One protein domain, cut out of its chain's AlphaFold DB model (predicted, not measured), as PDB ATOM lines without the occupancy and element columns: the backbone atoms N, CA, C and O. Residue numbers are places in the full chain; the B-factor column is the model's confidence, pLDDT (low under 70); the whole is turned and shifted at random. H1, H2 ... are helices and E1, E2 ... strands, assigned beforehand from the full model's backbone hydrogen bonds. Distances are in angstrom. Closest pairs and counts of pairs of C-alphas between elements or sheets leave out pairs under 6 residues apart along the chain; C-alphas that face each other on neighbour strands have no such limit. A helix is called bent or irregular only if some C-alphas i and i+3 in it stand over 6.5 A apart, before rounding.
ATOM      1  N   THR A  38     103.423 213.148 178.853       92.31
ATOM      2  CA  THR A  38     102.525 212.065 178.448       92.31
ATOM      3  C   THR A  38     101.457 211.879 179.517       92.31
ATOM      4  O   THR A  38     101.771 211.597 180.674       92.31
ATOM      5  N   GLN A  39     100.194 211.997 179.125       92.56
ATOM      6  CA  GLN A  39      99.040 211.718 179.968       92.56
ATOM      7  C   GLN A  39      98.239 210.576 179.349       92.56
ATOM      8  O   GLN A  39      98.092 210.502 178.132       92.56
ATOM      9  N   CYS A  40      97.709 209.695 180.193       92.75
ATOM     10  CA  CYS A  40      96.761 208.669 179.784       92.75
ATOM     11  C   CYS A  40      95.513 208.783 180.647       92.75
ATOM     12  O   CYS A  40      95.606 208.767 181.876       92.75
ATOM     13  N   THR A  41      94.353 208.847 180.012       90.94
ATOM     14  CA  THR A  41      93.063 208.902 180.698       90.94
ATOM     15  C   THR A  41      92.239 207.693 180.266       90.94
ATOM     16  O   THR A  41      92.364 207.205 179.144       90.94
ATOM     17  N   THR A  42      91.441 207.148 181.179       89.56
ATOM     18  CA  THR A  42      90.605 205.975 180.915       89.56
ATOM     19  C   THR A  42      89.147 206.388 180.909       89.56
ATOM     20  O   THR A  42      88.645 206.941 181.887       89.56
ATOM     21  N   TRP A  43      88.452 206.073 179.822       85.62
ATOM     22  CA  TRP A  43      87.024 206.292 179.685       85.62
ATOM     23  C   TRP A  43      86.293 204.957 179.821       85.62
ATOM     24  O   TRP A  43      86.516 204.047 179.015       85.62
ATOM     25  N   PRO A  44      85.435 204.806 180.844       81.69
ATOM     26  CA  PRO A  44      84.596 203.628 180.950       81.69
ATOM     27  C   PRO A  44      83.577 203.628 179.812       81.69
ATOM     28  O   PRO A  44      83.041 204.673 179.436       81.69
ATOM     29  N   ASN A  45      83.301 202.440 179.287       75.19
ATOM     30  CA  ASN A  45      82.295 202.249 178.261       75.19
ATOM     31  C   ASN A  45      80.910 202.712 178.739       75.19
ATOM     32  O   ASN A  45      80.447 202.289 179.802       75.19
ATOM     33  N   LYS A  46      80.241 203.528 177.919       67.31
ATOM     34  CA  LYS A  46      78.835 203.912 178.111       67.31
ATOM     35  C   LYS A  46      77.874 203.109 177.231       67.31
ATOM     36  O   LYS A  46      76.691 203.041 177.555       67.31
ATOM     37  N   ALA A  47      78.384 202.462 176.183       66.19
ATOM     38  CA  ALA A  47      77.586 201.722 175.221       66.19
ATOM     39  C   ALA A  47      77.010 200.435 175.819       66.19
ATOM     40  O   ALA A  47      77.693 199.663 176.505       66.19
ATOM     41  N   ASN A  48      75.747 200.151 175.504       67.94
ATOM     42  CA  ASN A  48      75.113 198.910 175.921       67.94
ATOM     43  C   ASN A  48      75.417 197.760 174.943       67.94
ATOM     44  O   ASN A  48      74.609 197.426 174.077       67.94
ATOM     45  N   PHE A  49      76.556 197.089 175.125       68.62
ATOM     46  CA  PHE A  49      76.930 195.928 174.306       68.62
ATOM     47  C   PHE A  49      75.991 194.721 174.456       68.62
ATOM     48  O   PHE A  49      76.092 193.775 173.678       68.62
ATOM     49  N   SER A  50      75.043 194.721 175.406       65.62
ATOM     50  CA  SER A  50      74.002 193.682 175.438       65.62
ATOM     51  C   SER A  50      73.064 193.757 174.230       65.62
ATOM     52  O   SER A  50      72.423 192.761 173.915       65.62
ATOM     53  N   ALA A  51      72.978 194.921 173.581       62.50
ATOM     54  CA  ALA A  51      72.206 195.136 172.361       62.50
ATOM     55  C   ALA A  51      73.001 194.827 171.078       62.50
ATOM     56  O   ALA A  51      72.431 194.914 170.003       62.50
ATOM     57  N   LEU A  52      74.293 194.477 171.186       67.25
ATOM     58  CA  LEU A  52      75.190 194.175 170.062       67.25
ATOM     59  C   LEU A  52      75.951 192.860 170.342       67.25
ATOM     60  O   LEU A  52      77.148 192.881 170.656       67.25
ATOM     61  N   PRO A  53      75.273 191.696 170.283       68.06
ATOM     62  CA  PRO A  53      75.810 190.417 170.755       68.06
ATOM     63  C   PRO A  53      77.098 189.989 170.036       68.06
ATOM     64  O   PRO A  53      78.006 189.454 170.673       68.06
ATOM     65  N   ASN A  54      77.222 190.287 168.740       67.69
ATOM     66  CA  ASN A  54      78.410 189.950 167.947       67.69
ATOM     67  C   ASN A  54      79.635 190.792 168.350       67.69
ATOM     68  O   ASN A  54      80.734 190.256 168.492       67.69
ATOM     69  N   ALA A  55      79.449 192.095 168.594       66.75
ATOM     70  CA  ALA A  55      80.519 192.985 169.050       66.75
ATOM     71  C   ALA A  55      80.970 192.626 170.475       66.75
ATOM     72  O   ALA A  55      82.167 192.560 170.759       66.75
ATOM     73  N   LYS A  56      80.011 192.306 171.353       73.88
ATOM     74  CA  LYS A  56      80.285 191.837 172.714       73.88
ATOM     75  C   LYS A  56      81.131 190.564 172.726       73.88
ATOM     76  O   LYS A  56      82.137 190.510 173.423       73.88
ATOM     77  N   MET A  57      80.759 189.560 171.928       73.25
ATOM     78  CA  MET A  57      81.482 188.285 171.850       73.25
ATOM     79  C   MET A  57      82.956 188.473 171.459       73.25
ATOM     80  O   MET A  57      83.846 187.829 172.015       73.25
ATOM     81  N   LEU A  58      83.230 189.364 170.509       69.19
ATOM     82  CA  LEU A  58      84.587 189.644 170.051       69.19
ATOM     83  C   LEU A  58      85.387 190.480 171.058       69.19
ATOM     84  O   LEU A  58      86.573 190.209 171.252       69.19
ATOM     85  N   LEU A  59      84.751 191.435 171.745       71.75
ATOM     86  CA  LEU A  59      85.376 192.167 172.849       71.75
ATOM     87  C   LEU A  59      85.732 191.208 173.995       71.75
ATOM     88  O   LEU A  59      86.851 191.241 174.498       71.75
ATOM     89  N   ASP A  60      84.824 190.297 174.352       75.88
ATOM     90  CA  ASP A  60      85.056 189.238 175.341       75.88
ATOM     91  C   ASP A  60      86.228 188.331 174.951       75.88
ATOM     92  O   ASP A  60      87.051 187.968 175.798       75.88
ATOM     93  N   LYS A  61      86.335 187.993 173.662       71.75
ATOM     94  CA  LYS A  61      87.431 187.182 173.133       71.75
ATOM     95  C   LYS A  61      88.773 187.910 173.220       71.75
ATOM     96  O   LYS A  61      89.704 187.344 173.792       71.75
ATOM     97  N   SER A  62      88.850 189.156 172.751       67.06
ATOM     98  CA  SER A  62      90.054 189.997 172.854       67.06
ATOM     99  C   SER A  62      90.490 190.161 174.315       67.06
ATOM    100  O   SER A  62      91.641 189.921 174.668       67.06
ATOM    101  N   CYS A  63      89.533 190.402 175.208       68.81
ATOM    102  CA  CYS A  63      89.731 190.432 176.653       68.81
ATOM    103  C   CYS A  63      90.295 189.139 177.253       68.81
ATOM    104  O   CYS A  63      91.103 189.173 178.187       68.81
ATOM    105  N   SER A  64      89.848 187.988 176.753       62.81
ATOM    106  CA  SER A  64      90.318 186.681 177.207       62.81
ATOM    107  C   SER A  64      91.743 186.373 176.733       62.81
ATOM    108  O   SER A  64      92.504 185.750 177.476       62.81
ATOM    109  N   GLU A  65      92.114 186.850 175.542       59.69
ATOM    110  CA  GLU A  65      93.453 186.723 174.958       59.69
ATOM    111  C   GLU A  65      94.442 187.675 175.655       59.69
ATOM    112  O   GLU A  65      95.468 187.219 176.157       59.69
ATOM    113  N   HIS A  66      94.074 188.944 175.869       52.78
ATOM    114  CA  HIS A  66      94.908 189.933 176.581       52.78
ATOM    115  C   HIS A  66      95.177 189.552 178.050       52.78
ATOM    116  O   HIS A  66      96.237 189.841 178.614       52.78
ATOM    117  N   ARG A  67      94.241 188.840 178.701       50.56
ATOM    118  CA  ARG A  67      94.467 188.255 180.039       50.56
ATOM    119  C   ARG A  67      95.429 187.072 180.047       50.56
ATOM    120  O   ARG A  67      95.970 186.779 181.116       50.56
ATOM    121  N   ARG A  68      95.603 186.361 178.927       43.62
ATOM    122  CA  ARG A  68      96.609 185.294 178.824       43.62
ATOM    123  C   ARG A  68      98.008 185.891 178.698       43.62
ATOM    124  O   ARG A  68      98.890 185.424 179.413       43.62
ATOM    125  N   ASP A  69      98.173 186.969 177.934       44.03
ATOM    126  CA  ASP A  69      99.476 187.630 177.773       44.03
ATOM    127  C   ASP A  69      99.968 188.321 179.054       44.03
ATOM    128  O   ASP A  69     101.138 188.199 179.408       44.03
ATOM    129  N   ASN A 112      78.046 206.569 158.897       42.44
ATOM    130  CA  ASN A 112      76.600 206.515 158.667       42.44
ATOM    131  C   ASN A 112      75.935 205.224 159.188       42.44
ATOM    132  O   ASN A 112      74.747 205.004 158.931       42.44
ATOM    133  N   MET A 113      76.656 204.349 159.899       48.62
ATOM    134  CA  MET A 113      76.083 203.113 160.437       48.62
ATOM    135  C   MET A 113      75.352 203.376 161.759       48.62
ATOM    136  O   MET A 113      75.958 203.665 162.785       48.62
ATOM    137  N   THR A 114      74.025 203.246 161.743       44.44
ATOM    138  CA  THR A 114      73.199 203.159 162.953       44.44
ATOM    139  C   THR A 114      73.269 201.746 163.543       44.44
ATOM    140  O   THR A 114      73.460 200.770 162.814       44.44
ATOM    141  N   ALA A 115      73.086 201.625 164.866       42.62
ATOM    142  CA  ALA A 115      73.223 200.379 165.637       42.62
ATOM    143  C   ALA A 115      72.525 199.146 165.015       42.62
ATOM    144  O   ALA A 115      73.029 198.036 165.133       42.62
ATOM    145  N   GLY A 116      71.424 199.333 164.275       43.06
ATOM    146  CA  GLY A 116      70.686 198.245 163.620       43.06
ATOM    147  C   GLY A 116      71.386 197.565 162.432       43.06
ATOM    148  O   GLY A 116      70.939 196.501 162.012       43.06
ATOM    149  N   ARG A 117      72.467 198.135 161.873       52.09
ATOM    150  CA  ARG A 117      73.216 197.524 160.753       52.09
ATOM    151  C   ARG A 117      74.349 196.604 161.219       52.09
ATOM    152  O   ARG A 117      74.741 195.707 160.479       52.09
ATOM    153  N   LEU A 118      74.844 196.797 162.443       51.91
ATOM    154  CA  LEU A 118      75.911 195.981 163.036       51.91
ATOM    155  C   LEU A 118      75.443 194.546 163.325       51.91
ATOM    156  O   LEU A 118      76.205 193.604 163.129       51.91
ATOM    157  N   ASP A 119      74.176 194.363 163.697       54.91
ATOM    158  CA  ASP A 119      73.590 193.040 163.962       54.91
ATOM    159  C   ASP A 119      73.386 192.184 162.700       54.91
ATOM    160  O   ASP A 119      73.160 190.979 162.801       54.91
ATOM    161  N   GLN A 120      73.478 192.783 161.508       57.53
ATOM    162  CA  GLN A 120      73.328 192.087 160.225       57.53
ATOM    163  C   GLN A 120      74.662 191.625 159.621       57.53
ATOM    164  O   GLN A 120      74.660 190.949 158.595       57.53
ATOM    165  N   LEU A 121      75.794 191.987 160.234       59.28
ATOM    166  CA  LEU A 121      77.119 191.584 159.765       59.28
ATOM    167  C   LEU A 121      77.408 190.131 160.148       59.28
ATOM    168  O   LEU A 121      77.142 189.704 161.276       59.28
ATOM    169  N   SER A 122      78.010 189.380 159.226       69.38
ATOM    170  CA  SER A 122      78.536 188.051 159.534       69.38
ATOM    171  C   SER A 122      79.680 188.133 160.554       69.38
ATOM    172  O   SER A 122      80.356 189.154 160.687       69.38
ATOM    173  N   GLU A 123      79.951 187.037 161.264       64.19
ATOM    174  CA  GLU A 123      81.015 186.982 162.278       64.19
ATOM    175  C   GLU A 123      82.399 187.353 161.706       64.19
ATOM    176  O   GLU A 123      83.187 188.034 162.362       64.19
ATOM    177  N   GLN A 124      82.688 186.971 160.455       66.88
ATOM    178  CA  GLN A 124      83.937 187.335 159.772       66.88
ATOM    179  C   GLN A 124      84.005 188.820 159.401       66.88
ATOM    180  O   GLN A 124      85.078 189.419 159.502       66.88
ATOM    181  N   GLU A 125      82.891 189.422 158.982       65.00
ATOM    182  CA  GLU A 125      82.822 190.857 158.683       65.00
ATOM    183  C   GLU A 125      82.955 191.682 159.959       65.00
ATOM    184  O   GLU A 125      83.732 192.632 159.985       65.00
ATOM    185  N   MET A 126      82.295 191.263 161.042       65.25
ATOM    186  CA  MET A 126      82.428 191.900 162.350       65.25
ATOM    187  C   MET A 126      83.856 191.775 162.897       65.25
ATOM    188  O   MET A 126      84.400 192.738 163.430       65.25
ATOM    189  N   LYS A 127      84.507 190.619 162.716       66.00
ATOM    190  CA  LYS A 127      85.907 190.431 163.114       66.00
ATOM    191  C   LYS A 127      86.847 191.356 162.339       66.00
ATOM    192  O   LYS A 127      87.656 192.037 162.956       66.00
ATOM    193  N   ARG A 128      86.715 191.426 161.008       67.12
ATOM    194  CA  ARG A 128      87.499 192.353 160.168       67.12
ATOM    195  C   ARG A 128      87.226 193.814 160.515       67.12
ATOM    196  O   ARG A 128      88.142 194.629 160.472       67.12
ATOM    197  N   LEU A 129      85.979 194.141 160.848       63.97
ATOM    198  CA  LEU A 129      85.585 195.472 161.289       63.97
ATOM    199  C   LEU A 129      86.272 195.820 162.610       63.97
ATOM    200  O   LEU A 129      86.874 196.878 162.713       63.97
ATOM    201  N   MET A 130      86.253 194.919 163.592       64.12
ATOM    202  CA  MET A 130      86.918 195.127 164.878       64.12
ATOM    203  C   MET A 130      88.438 195.198 164.749       64.12
ATOM    204  O   MET A 130      89.031 196.114 165.303       64.12
ATOM    205  N   GLU A 131      89.063 194.328 163.954       66.75
ATOM    206  CA  GLU A 131      90.500 194.412 163.652       66.75
ATOM    207  C   GLU A 131      90.872 195.770 163.016       66.75
ATOM    208  O   GLU A 131      91.895 196.337 163.377       66.75
ATOM    209  N   LYS A 132      90.023 196.347 162.150       64.81
ATOM    210  CA  LYS A 132      90.213 197.700 161.580       64.81
ATOM    211  C   LYS A 132      89.858 198.855 162.535       64.81
ATOM    212  O   LYS A 132      90.295 199.984 162.316       64.81
ATOM    213  N   MET A 133      89.009 198.625 163.536       61.00
ATOM    214  CA  MET A 133      88.629 199.630 164.544       61.00
ATOM    215  C   MET A 133      89.654 199.732 165.674       61.00
ATOM    216  O   MET A 133      89.826 200.810 166.231       61.00
ATOM    217  N   PHE A 134      90.314 198.621 166.006       62.19
ATOM    218  CA  PHE A 134      91.431 198.564 166.955       62.19
ATOM    219  C   PHE A 134      92.794 198.649 166.266       62.19
ATOM    220  O   PHE A 134      93.814 198.414 166.908       62.19
ATOM    221  N   ASP A 135      92.809 198.979 164.973       63.56
ATOM    222  CA  ASP A 135      94.022 199.431 164.307       63.56
ATOM    223  C   ASP A 135      94.457 200.757 164.952       63.56
ATOM    224  O   ASP A 135      93.611 201.609 165.253       63.56
ATOM    225  N   GLU A 136      95.760 200.921 165.186       56.31
ATOM    226  CA  GLU A 136      96.326 202.016 165.996       56.31
ATOM    227  C   GLU A 136      95.946 203.410 165.452       56.31
ATOM    228  O   GLU A 136      95.897 204.389 166.199       56.31
ATOM    229  N   ASP A 137      95.571 203.484 164.173       62.50
ATOM    230  CA  ASP A 137      95.267 204.718 163.451       62.50
ATOM    231  C   ASP A 137      93.780 205.145 163.480       62.50
ATOM    232  O   ASP A 137      93.433 206.190 162.916       62.50
ATOM    233  N   ASN A 138      92.871 204.380 164.108       72.38
ATOM    234  CA  ASN A 138      91.417 204.608 163.993       72.38
ATOM    235  C   ASN A 138      90.690 204.936 165.311       72.38
ATOM    236  O   ASN A 138      89.583 204.459 165.579       72.38
ATOM    237  N   LEU A 139      91.271 205.832 166.116       80.00
ATOM    238  CA  LEU A 139      90.683 206.285 167.386       80.00
ATOM    239  C   LEU A 139      89.242 206.811 167.239       80.00
ATOM    240  O   LEU A 139      88.409 206.597 168.115       80.00
ATOM    241  N   SER A 140      88.910 207.467 166.124       78.94
ATOM    242  CA  SER A 140      87.550 207.970 165.866       78.94
ATOM    243  C   SER A 140      86.496 206.855 165.909       78.94
ATOM    244  O   SER A 140      85.427 207.021 166.503       78.94
ATOM    245  N   ALA A 141      86.815 205.687 165.343       74.31
ATOM    246  CA  ALA A 141      85.921 204.539 165.362       74.31
ATOM    247  C   ALA A 141      85.779 203.934 166.764       74.31
ATOM    248  O   ALA A 141      84.661 203.635 167.190       74.31
ATOM    249  N   ALA A 142      86.887 203.826 167.503       76.00
ATOM    250  CA  ALA A 142      86.870 203.365 168.887       76.00
ATOM    251  C   ALA A 142      86.029 204.290 169.787       76.00
ATOM    252  O   ALA A 142      85.196 203.818 170.554       76.00
ATOM    253  N   LEU A 143      86.166 205.612 169.652       82.44
ATOM    254  CA  LEU A 143      85.370 206.575 170.421       82.44
ATOM    255  C   LEU A 143      83.870 206.463 170.136       82.44
ATOM    256  O   LEU A 143      83.071 206.486 171.072       82.44
ATOM    257  N   SER A 144      83.498 206.289 168.866       79.38
ATOM    258  CA  SER A 144      82.105 206.079 168.458       79.38
ATOM    259  C   SER A 144      81.512 204.822 169.103       79.38
ATOM    260  O   SER A 144      80.432 204.875 169.690       79.38
ATOM    261  N   LEU A 145      82.253 203.706 169.080       75.06
ATOM    262  CA  LEU A 145      81.818 202.433 169.660       75.06
ATOM    263  C   LEU A 145      81.600 202.511 171.178       75.06
ATOM    264  O   LEU A 145      80.677 201.892 171.698       75.06
ATOM    265  N   PHE A 146      82.451 203.254 171.886       78.94
ATOM    266  CA  PHE A 146      82.373 203.420 173.341       78.94
ATOM    267  C   PHE A 146      81.430 204.560 173.772       78.94
ATOM    268  O   PHE A 146      81.325 204.841 174.971       78.94
ATOM    269  N   GLU A 147      80.754 205.210 172.813       82.75
ATOM    270  CA  GLU A 147      79.911 206.396 173.013       82.75
ATOM    271  C   GLU A 147      80.648 207.525 173.769       82.75
ATOM    272  O   GLU A 147      80.102 208.212 174.642       82.75
ATOM    273  N   VAL A 148      81.930 207.714 173.445       84.25
ATOM    274  CA  VAL A 148      82.775 208.774 174.003       84.25
ATOM    275  C   VAL A 148      82.804 209.955 173.036       84.25
ATOM    276  O   VAL A 148      83.202 209.825 171.881       84.25
ATOM    277  N   ASP A 149      82.411 211.139 173.514       87.38
ATOM    278  CA  ASP A 149      82.488 212.367 172.718       87.38
ATOM    279  C   ASP A 149      83.955 212.736 172.447       87.38
ATOM    280  O   ASP A 149      84.709 213.087 173.361       87.38
ATOM    281  N   TYR A 150      84.348 212.696 171.174       87.06
ATOM    282  CA  TYR A 150      85.701 213.034 170.745       87.06
ATOM    283  C   TYR A 150      86.098 214.467 171.116       87.06
ATOM    284  O   TYR A 150      87.277 214.722 171.352       87.06
ATOM    285  N   LYS A 151      85.149 215.407 171.225       90.31
ATOM    286  CA  LYS A 151      85.452 216.783 171.648       90.31
ATOM    287  C   LYS A 151      85.948 216.829 173.086       90.31
ATOM    288  O   LYS A 151      86.849 217.605 173.390       90.31
ATOM    289  N   LEU A 152      85.392 215.987 173.958       91.44
ATOM    290  CA  LEU A 152      85.824 215.886 175.348       91.44
ATOM    291  C   LEU A 152      87.237 215.305 175.440       91.44
ATOM    292  O   LEU A 152      88.058 215.832 176.186       91.44
ATOM    293  N   VAL A 153      87.540 214.290 174.628       90.62
ATOM    294  CA  VAL A 153      88.889 213.709 174.526       90.62
ATOM    295  C   VAL A 153      89.889 214.751 174.032       90.62
ATOM    296  O   VAL A 153      90.902 214.988 174.677       90.62
ATOM    297  N   LEU A 154      89.595 215.439 172.927       91.88
ATOM    298  CA  LEU A 154      90.476 216.485 172.408       91.88
ATOM    299  C   LEU A 154      90.692 217.606 173.426       91.88
ATOM    300  O   LEU A 154      91.801 218.121 173.536       91.88
ATOM    301  N   ARG A 155      89.659 217.990 174.182       93.00
ATOM    302  CA  ARG A 155      89.770 219.013 175.224       93.00
ATOM    303  C   ARG A 155      90.697 218.586 176.359       93.00
ATOM    304  O   ARG A 155      91.524 219.397 176.766       93.00
ATOM    305  N   GLU A 156      90.590 217.338 176.810       91.38
ATOM    306  CA  GLU A 156      91.461 216.752 177.842       91.38
ATOM    307  C   GLU A 156      92.940 216.872 177.456       91.38
ATOM    308  O   GLU A 156      93.772 217.262 178.268       91.38
ATOM    309  N   PHE A 157      93.256 216.632 176.180       91.69
ATOM    310  CA  PHE A 157      94.625 216.716 175.674       91.69
ATOM    311  C   PHE A 157      95.023 218.099 175.149       91.69
ATOM    312  O   PHE A 157      96.117 218.246 174.608       91.69
ATOM    313  N   GLY A 158      94.172 219.126 175.268       90.00
ATOM    314  CA  GLY A 158      94.456 220.473 174.756       90.00
ATOM    315  C   GLY A 158      94.541 220.556 173.223       90.00
ATOM    316  O   GLY A 158      95.329 221.335 172.685       90.00
ATOM    317  N   LEU A 159      93.767 219.733 172.513       91.12
ATOM    318  CA  LEU A 159      93.713 219.600 171.051       91.12
ATOM    319  C   LEU A 159      92.364 220.025 170.451       91.12
ATOM    320  O   LEU A 159      92.107 219.788 169.276       91.12
ATOM    321  N   GLU A 160      91.493 220.686 171.214       86.38
ATOM    322  CA  GLU A 160      90.149 221.088 170.756       86.38
ATOM    323  C   GLU A 160      90.174 221.880 169.431       86.38
ATOM    324  O   GLU A 160      89.346 221.665 168.547       86.38
ATOM    325  N   LYS A 161      91.186 222.739 169.243       86.12
ATOM    326  CA  LYS A 161      91.378 223.549 168.026       86.12
ATOM    327  C   LYS A 161      91.946 222.778 166.828       86.12
ATOM    328  O   LYS A 161      91.946 223.313 165.724       86.12
ATOM    329  N   ALA A 162      92.436 221.556 167.031       82.88
ATOM    330  CA  ALA A 162      92.885 220.667 165.960       82.88
ATOM    331  C   ALA A 162      91.703 219.970 165.255       82.88
ATOM    332  O   ALA A 162      91.863 219.432 164.163       82.88
ATOM    333  N   GLY A 163      90.510 219.976 165.861       86.00
ATOM    334  CA  GLY A 163      89.368 219.224 165.347       86.00
ATOM    335  C   GLY A 163      89.639 217.716 165.315       86.00
ATOM    336  O   GLY A 163      90.492 217.209 166.042       86.00
ATOM    337  N   VAL A 164      88.910 216.990 164.465       84.88
ATOM    338  CA  VAL A 164      88.983 215.515 164.378       84.88
ATOM    339  C   VAL A 164      90.393 215.019 164.035       84.88
ATOM    340  O   VAL A 164      90.795 213.961 164.512       84.88
ATOM    341  N   ASP A 165      91.175 215.796 163.285       84.88
ATOM    342  CA  ASP A 165      92.565 215.453 162.958       84.88
ATOM    343  C   ASP A 165      93.470 215.386 164.192       84.88
ATOM    344  O   ASP A 165      94.444 214.634 164.196       84.88
ATOM    345  N   GLY A 166      93.109 216.083 165.274       83.75
ATOM    346  CA  GLY A 166      93.799 215.980 166.557       83.75
ATOM    347  C   GLY A 166      93.779 214.571 167.152       83.75
ATOM    348  O   GLY A 166      94.674 214.231 167.918       83.75
ATOM    349  N   LEU A 167      92.822 213.717 166.772       86.56
ATOM    350  CA  LEU A 167      92.782 212.324 167.229       86.56
ATOM    351  C   LEU A 167      93.974 211.506 166.717       86.56
ATOM    352  O   LEU A 167      94.363 210.551 167.374       86.56
ATOM    353  N   ARG A 168      94.586 211.898 165.591       85.81
ATOM    354  CA  ARG A 168      95.777 211.234 165.030       85.81
ATOM    355  C   ARG A 168      97.047 211.471 165.854       85.81
ATOM    356  O   ARG A 168      98.059 210.831 165.608       85.81
ATOM    357  N   LEU A 169      97.008 212.420 166.791       86.31
ATOM    358  CA  LEU A 169      98.100 212.711 167.727       86.31
ATOM    359  C   LEU A 169      97.999 211.879 169.015       86.31
ATOM    360  O   LEU A 169      98.833 212.030 169.906       86.31
ATOM    361  N   LEU A 170      96.956 211.059 169.143       89.44
ATOM    362  CA  LEU A 170      96.659 210.268 170.327       89.44
ATOM    363  C   LEU A 170      96.817 208.785 169.997       89.44
ATOM    364  O   LEU A 170      96.452 208.342 168.912       89.44
ATOM    365  N   SER A 171      97.313 208.018 170.958       88.69
ATOM    366  CA  SER A 171      97.290 206.559 170.917       88.69
ATOM    367  C   SER A 171      96.208 206.035 171.852       88.69
ATOM    368  O   SER A 171      95.776 206.730 172.776       88.69
ATOM    369  N   PHE A 172      95.736 204.812 171.628       86.75
ATOM    370  CA  PHE A 172      94.725 204.220 172.493       86.75
ATOM    371  C   PHE A 172      94.902 202.717 172.666       86.75
ATOM    372  O   PHE A 172      95.429 202.028 171.801       86.75
ATOM    373  N   GLU A 173      94.421 202.222 173.799       83.38
ATOM    374  CA  GLU A 173      94.280 200.805 174.107       83.38
ATOM    375  C   GLU A 173      92.851 200.558 174.592       83.38
ATOM    376  O   GLU A 173      92.265 201.370 175.315       83.38
ATOM    377  N   VAL A 174      92.282 199.417 174.215       79.94
ATOM    378  CA  VAL A 174      90.995 198.964 174.738       79.94
ATOM    379  C   VAL A 174      91.207 197.812 175.702       79.94
ATOM    380  O   VAL A 174      91.923 196.857 175.414       79.94
ATOM    381  N   GLY A 175      90.563 197.902 176.861       79.25
ATOM    382  CA  GLY A 175      90.658 196.899 177.907       79.25
ATOM    383  C   GLY A 175      89.319 196.613 178.573       79.25
ATOM    384  O   GLY A 175      88.277 197.180 178.246       79.25
ATOM    385  N   CYS A 176      89.343 195.691 179.530       82.31
ATOM    386  CA  CYS A 176      88.153 195.263 180.254       82.31
ATOM    387  C   CYS A 176      88.471 194.754 181.654       82.31
ATOM    388  O   CYS A 176      89.604 194.395 181.984       82.31
ATOM    389  N   ASN A 177      87.438 194.717 182.493       78.19
ATOM    390  CA  ASN A 177      87.533 194.193 183.848       78.19
ATOM    391  C   ASN A 177      87.633 192.654 183.875       78.19
ATOM    392  O   ASN A 177      87.449 191.983 182.861       78.19
ATOM    393  N   ALA A 178      87.895 192.079 185.057       72.88
ATOM    394  CA  ALA A 178      88.107 190.640 185.272       72.88
ATOM    395  C   ALA A 178      86.895 189.732 184.958       72.88
ATOM    396  O   ALA A 178      87.054 188.519 184.837       72.88
ATOM    397  N   ASN A 179      85.710 190.300 184.752       69.69
ATOM    398  CA  ASN A 179      84.504 189.538 184.421       69.69
ATOM    399  C   ASN A 179      83.972 189.865 183.018       69.69
ATOM    400  O   ASN A 179      82.886 189.416 182.672       69.69
ATOM    401  N   SER A 180      84.717 190.667 182.245       71.38
ATOM    402  CA  SER A 180      84.314 191.214 180.941       71.38
ATOM    403  C   SER A 180      82.919 191.862 180.953       71.38
ATOM    404  O   SER A 180      82.210 191.911 179.957       71.38
ATOM    405  N   SER A 181      82.510 192.368 182.118       70.38
ATOM    406  CA  SER A 181      81.239 193.066 182.307       70.38
ATOM    407  C   SER A 181      81.364 194.570 182.081       70.38
ATOM    408  O   SER A 181      80.355 195.247 181.918       70.38
ATOM    409  N   LEU A 182      82.594 195.091 182.077       77.00
ATOM    410  CA  LEU A 182      82.893 196.490 181.815       77.00
ATOM    411  C   LEU A 182      84.120 196.583 180.914       77.00
ATOM    412  O   LEU A 182      85.175 196.035 181.246       77.00
ATOM    413  N   TYR A 183      83.964 197.300 179.807       82.25
ATOM    414  CA  TYR A 183      85.039 197.651 178.884       82.25
ATOM    415  C   TYR A 183      85.431 199.108 179.101       82.25
ATOM    416  O   TYR A 183      84.644 199.913 179.604       82.25
ATOM    417  N   TRP A 184      86.650 199.455 178.728       84.31
ATOM    418  CA  TRP A 184      87.146 200.816 178.775       84.31
ATOM    419  C   TRP A 184      88.072 201.072 177.594       84.31
ATOM    420  O   TRP A 184      88.687 200.147 177.064       84.31
ATOM    421  N   VAL A 185      88.193 202.340 177.217       86.06
ATOM    422  CA  VAL A 185      89.222 202.821 176.293       86.06
ATOM    423  C   VAL A 185      90.170 203.731 177.067       86.06
ATOM    424  O   VAL A 185      89.737 204.661 177.747       86.06
ATOM    425  N   GLN A 186      91.462 203.420 177.048       88.88
ATOM    426  CA  GLN A 186      92.508 204.280 177.581       88.88
ATOM    427  C   GLN A 186      93.130 204.990 176.404       88.88
ATOM    428  O   GLN A 186      93.558 204.353 175.450       88.88
ATOM    429  N   ILE A 187      93.161 206.309 176.473       90.19
ATOM    430  CA  ILE A 187      93.738 207.140 175.426       90.19
ATOM    431  C   ILE A 187      94.925 207.828 176.057       90.19
ATOM    432  O   ILE A 187      94.812 208.381 177.154       90.19
ATOM    433  N   CYS A 188      96.052 207.746 175.376       90.50
ATOM    434  CA  CYS A 188      97.295 208.366 175.761       90.50
ATOM    435  C   CYS A 188      97.653 209.440 174.739       90.50
ATOM    436  O   CYS A 188      97.441 209.295 173.538       90.50
ATOM    437  N   GLY A 189      98.208 210.536 175.226       90.88
ATOM    438  CA  GLY A 189      98.604 211.647 174.387       90.88
ATOM    439  C   GLY A 189      99.546 212.580 175.112       90.88
ATOM    440  O   GLY A 189      99.751 212.488 176.325       90.88
ATOM    441  N   THR A 190     100.115 213.500 174.350       91.00
ATOM    442  CA  THR A 190     100.980 214.538 174.893       91.00
ATOM    443  C   THR A 190     100.161 215.763 175.273       91.00
ATOM    444  O   THR A 190      99.540 216.404 174.420       91.00
ATOM    445  N   VAL A 191     100.220 216.139 176.546       92.19
ATOM    446  CA  VAL A 191      99.719 217.418 177.051       92.19
ATOM    447  C   VAL A 191     100.889 218.371 177.200       92.19
ATOM    448  O   VAL A 191     101.947 218.008 177.711       92.19
ATOM    449  N   ASN A 192     100.707 219.597 176.717       94.12
ATOM    450  CA  ASN A 192     101.745 220.609 176.768       94.12
ATOM    451  C   ASN A 192     101.137 221.983 177.096       94.12
ATOM    452  O   ASN A 192     100.375 222.514 176.281       94.12
TER     453      ASN A 192
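What this domain is: This is residues 38 to 69 and 112 to 192 of the 443 residues of an uncharacterized protein of Caenorhabditis japonica (UniProt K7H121). A three-stranded antiparallel sheet has two helices packed on it, H1 at the end where E2 finishes and H4 over E3, while H5 and H6, packed on each other, only graze the sheet toward the end where E1 begins and E3 finishes. H3 lies off the sheet and packs on residues 54 to 58 of H1, while H2 touches no helix. The printed part has 113 residues with six named helices and three named strands, along the chain E1, H1, H2, H3, H4, H5, H6, E2, E3; the sheet's order is E1, E3, E2. The class is mixed, helices and strands, with two layers, H1 and H4 on one face of the sheet. The whole is compact, with a radius of gyration of the C-alphas of 14.3 A and spans of 41 by 34 by 21 A.

How they stand to each other: The inner strand E3, residues 183 to 191, is antiparallel to edge strand E1, residues 38 to 44, at 156 degrees; N 41 and O 187 are within hydrogen-bond range at 2.9 A. E3 forms a hairpin with edge strand E2, residues 171 to 176, at 155 degrees; N 173 and O 186 are 2.8 A apart. H4, residues 139 to 145, has a height over the sheet of 9.6 A. H1, residues 53 to 69, is on the sheet; its closest C-alpha pair with E2 is Cys 63 and Cys 176, 6.2 A. H1 touches H3, residues 123 to 133, with residues 54 to 58 alone, closest at the C-alphas of Asn 54 and Glu 123, 6.9 A, at a steep tilt of 62 degrees, the same way. H3 and H4 only just touch, only at the corner, with 3 pairs of C-alphas within 8 A, the closest Met 133 and Ala 141 at 5.7 A. H6, residues 160 to 169, touches H4, with the C-alphas of Leu 139 and Leu 167 closest at 6.4 A, about perpendicular at 81 degrees. H5, residues 150 to 156, touches H6, with the C-alphas of Leu 154 and Glu 160 closest at 4.9 A, about perpendicular at 82 degrees. Helix packing is mostly crossed. H5 and H6 each only graze the sheet, with residues 153 to 156 and 167 to 169. H2, residues 115 to 118, is close to but not clearly touching H3. Every O i to N i+4 pair is within hydrogen-bond range in H1, H3, H4 and H5; H6 has 0 of 6, but 5 of 7 O i to N i+3 pairs, and H2 is too short for an O i to N i+4 pair.

Where its parts are: E1 begins at C-alpha 38 (102.525, 212.065, 178.448) and is 20.0 A long; E3 is 24.7 A long and ends at C-alpha 191 (99.719, 217.418, 177.051). E2 is 17.3 A long, H1 24.8 A and H3 14.9 A. H6 is irregular, with C-alphas 161 and 164 9.1 A apart.

The domain as a whole: The C-alphas of Ser 122 and Asn 192, the two farthest apart, are 43.5 A apart. Residues 70 to 111 are not printed, and C-alphas 69 and 112 are 35.3 A apart across this cut. Of the links that are printed whole, E1 to H1 and E2 to E3 are short and the others tight. The mean pLDDT of the printed part is 74.5; 46 residues are under 70, among them 46 to 55, 62 to 69 and 112 to 137.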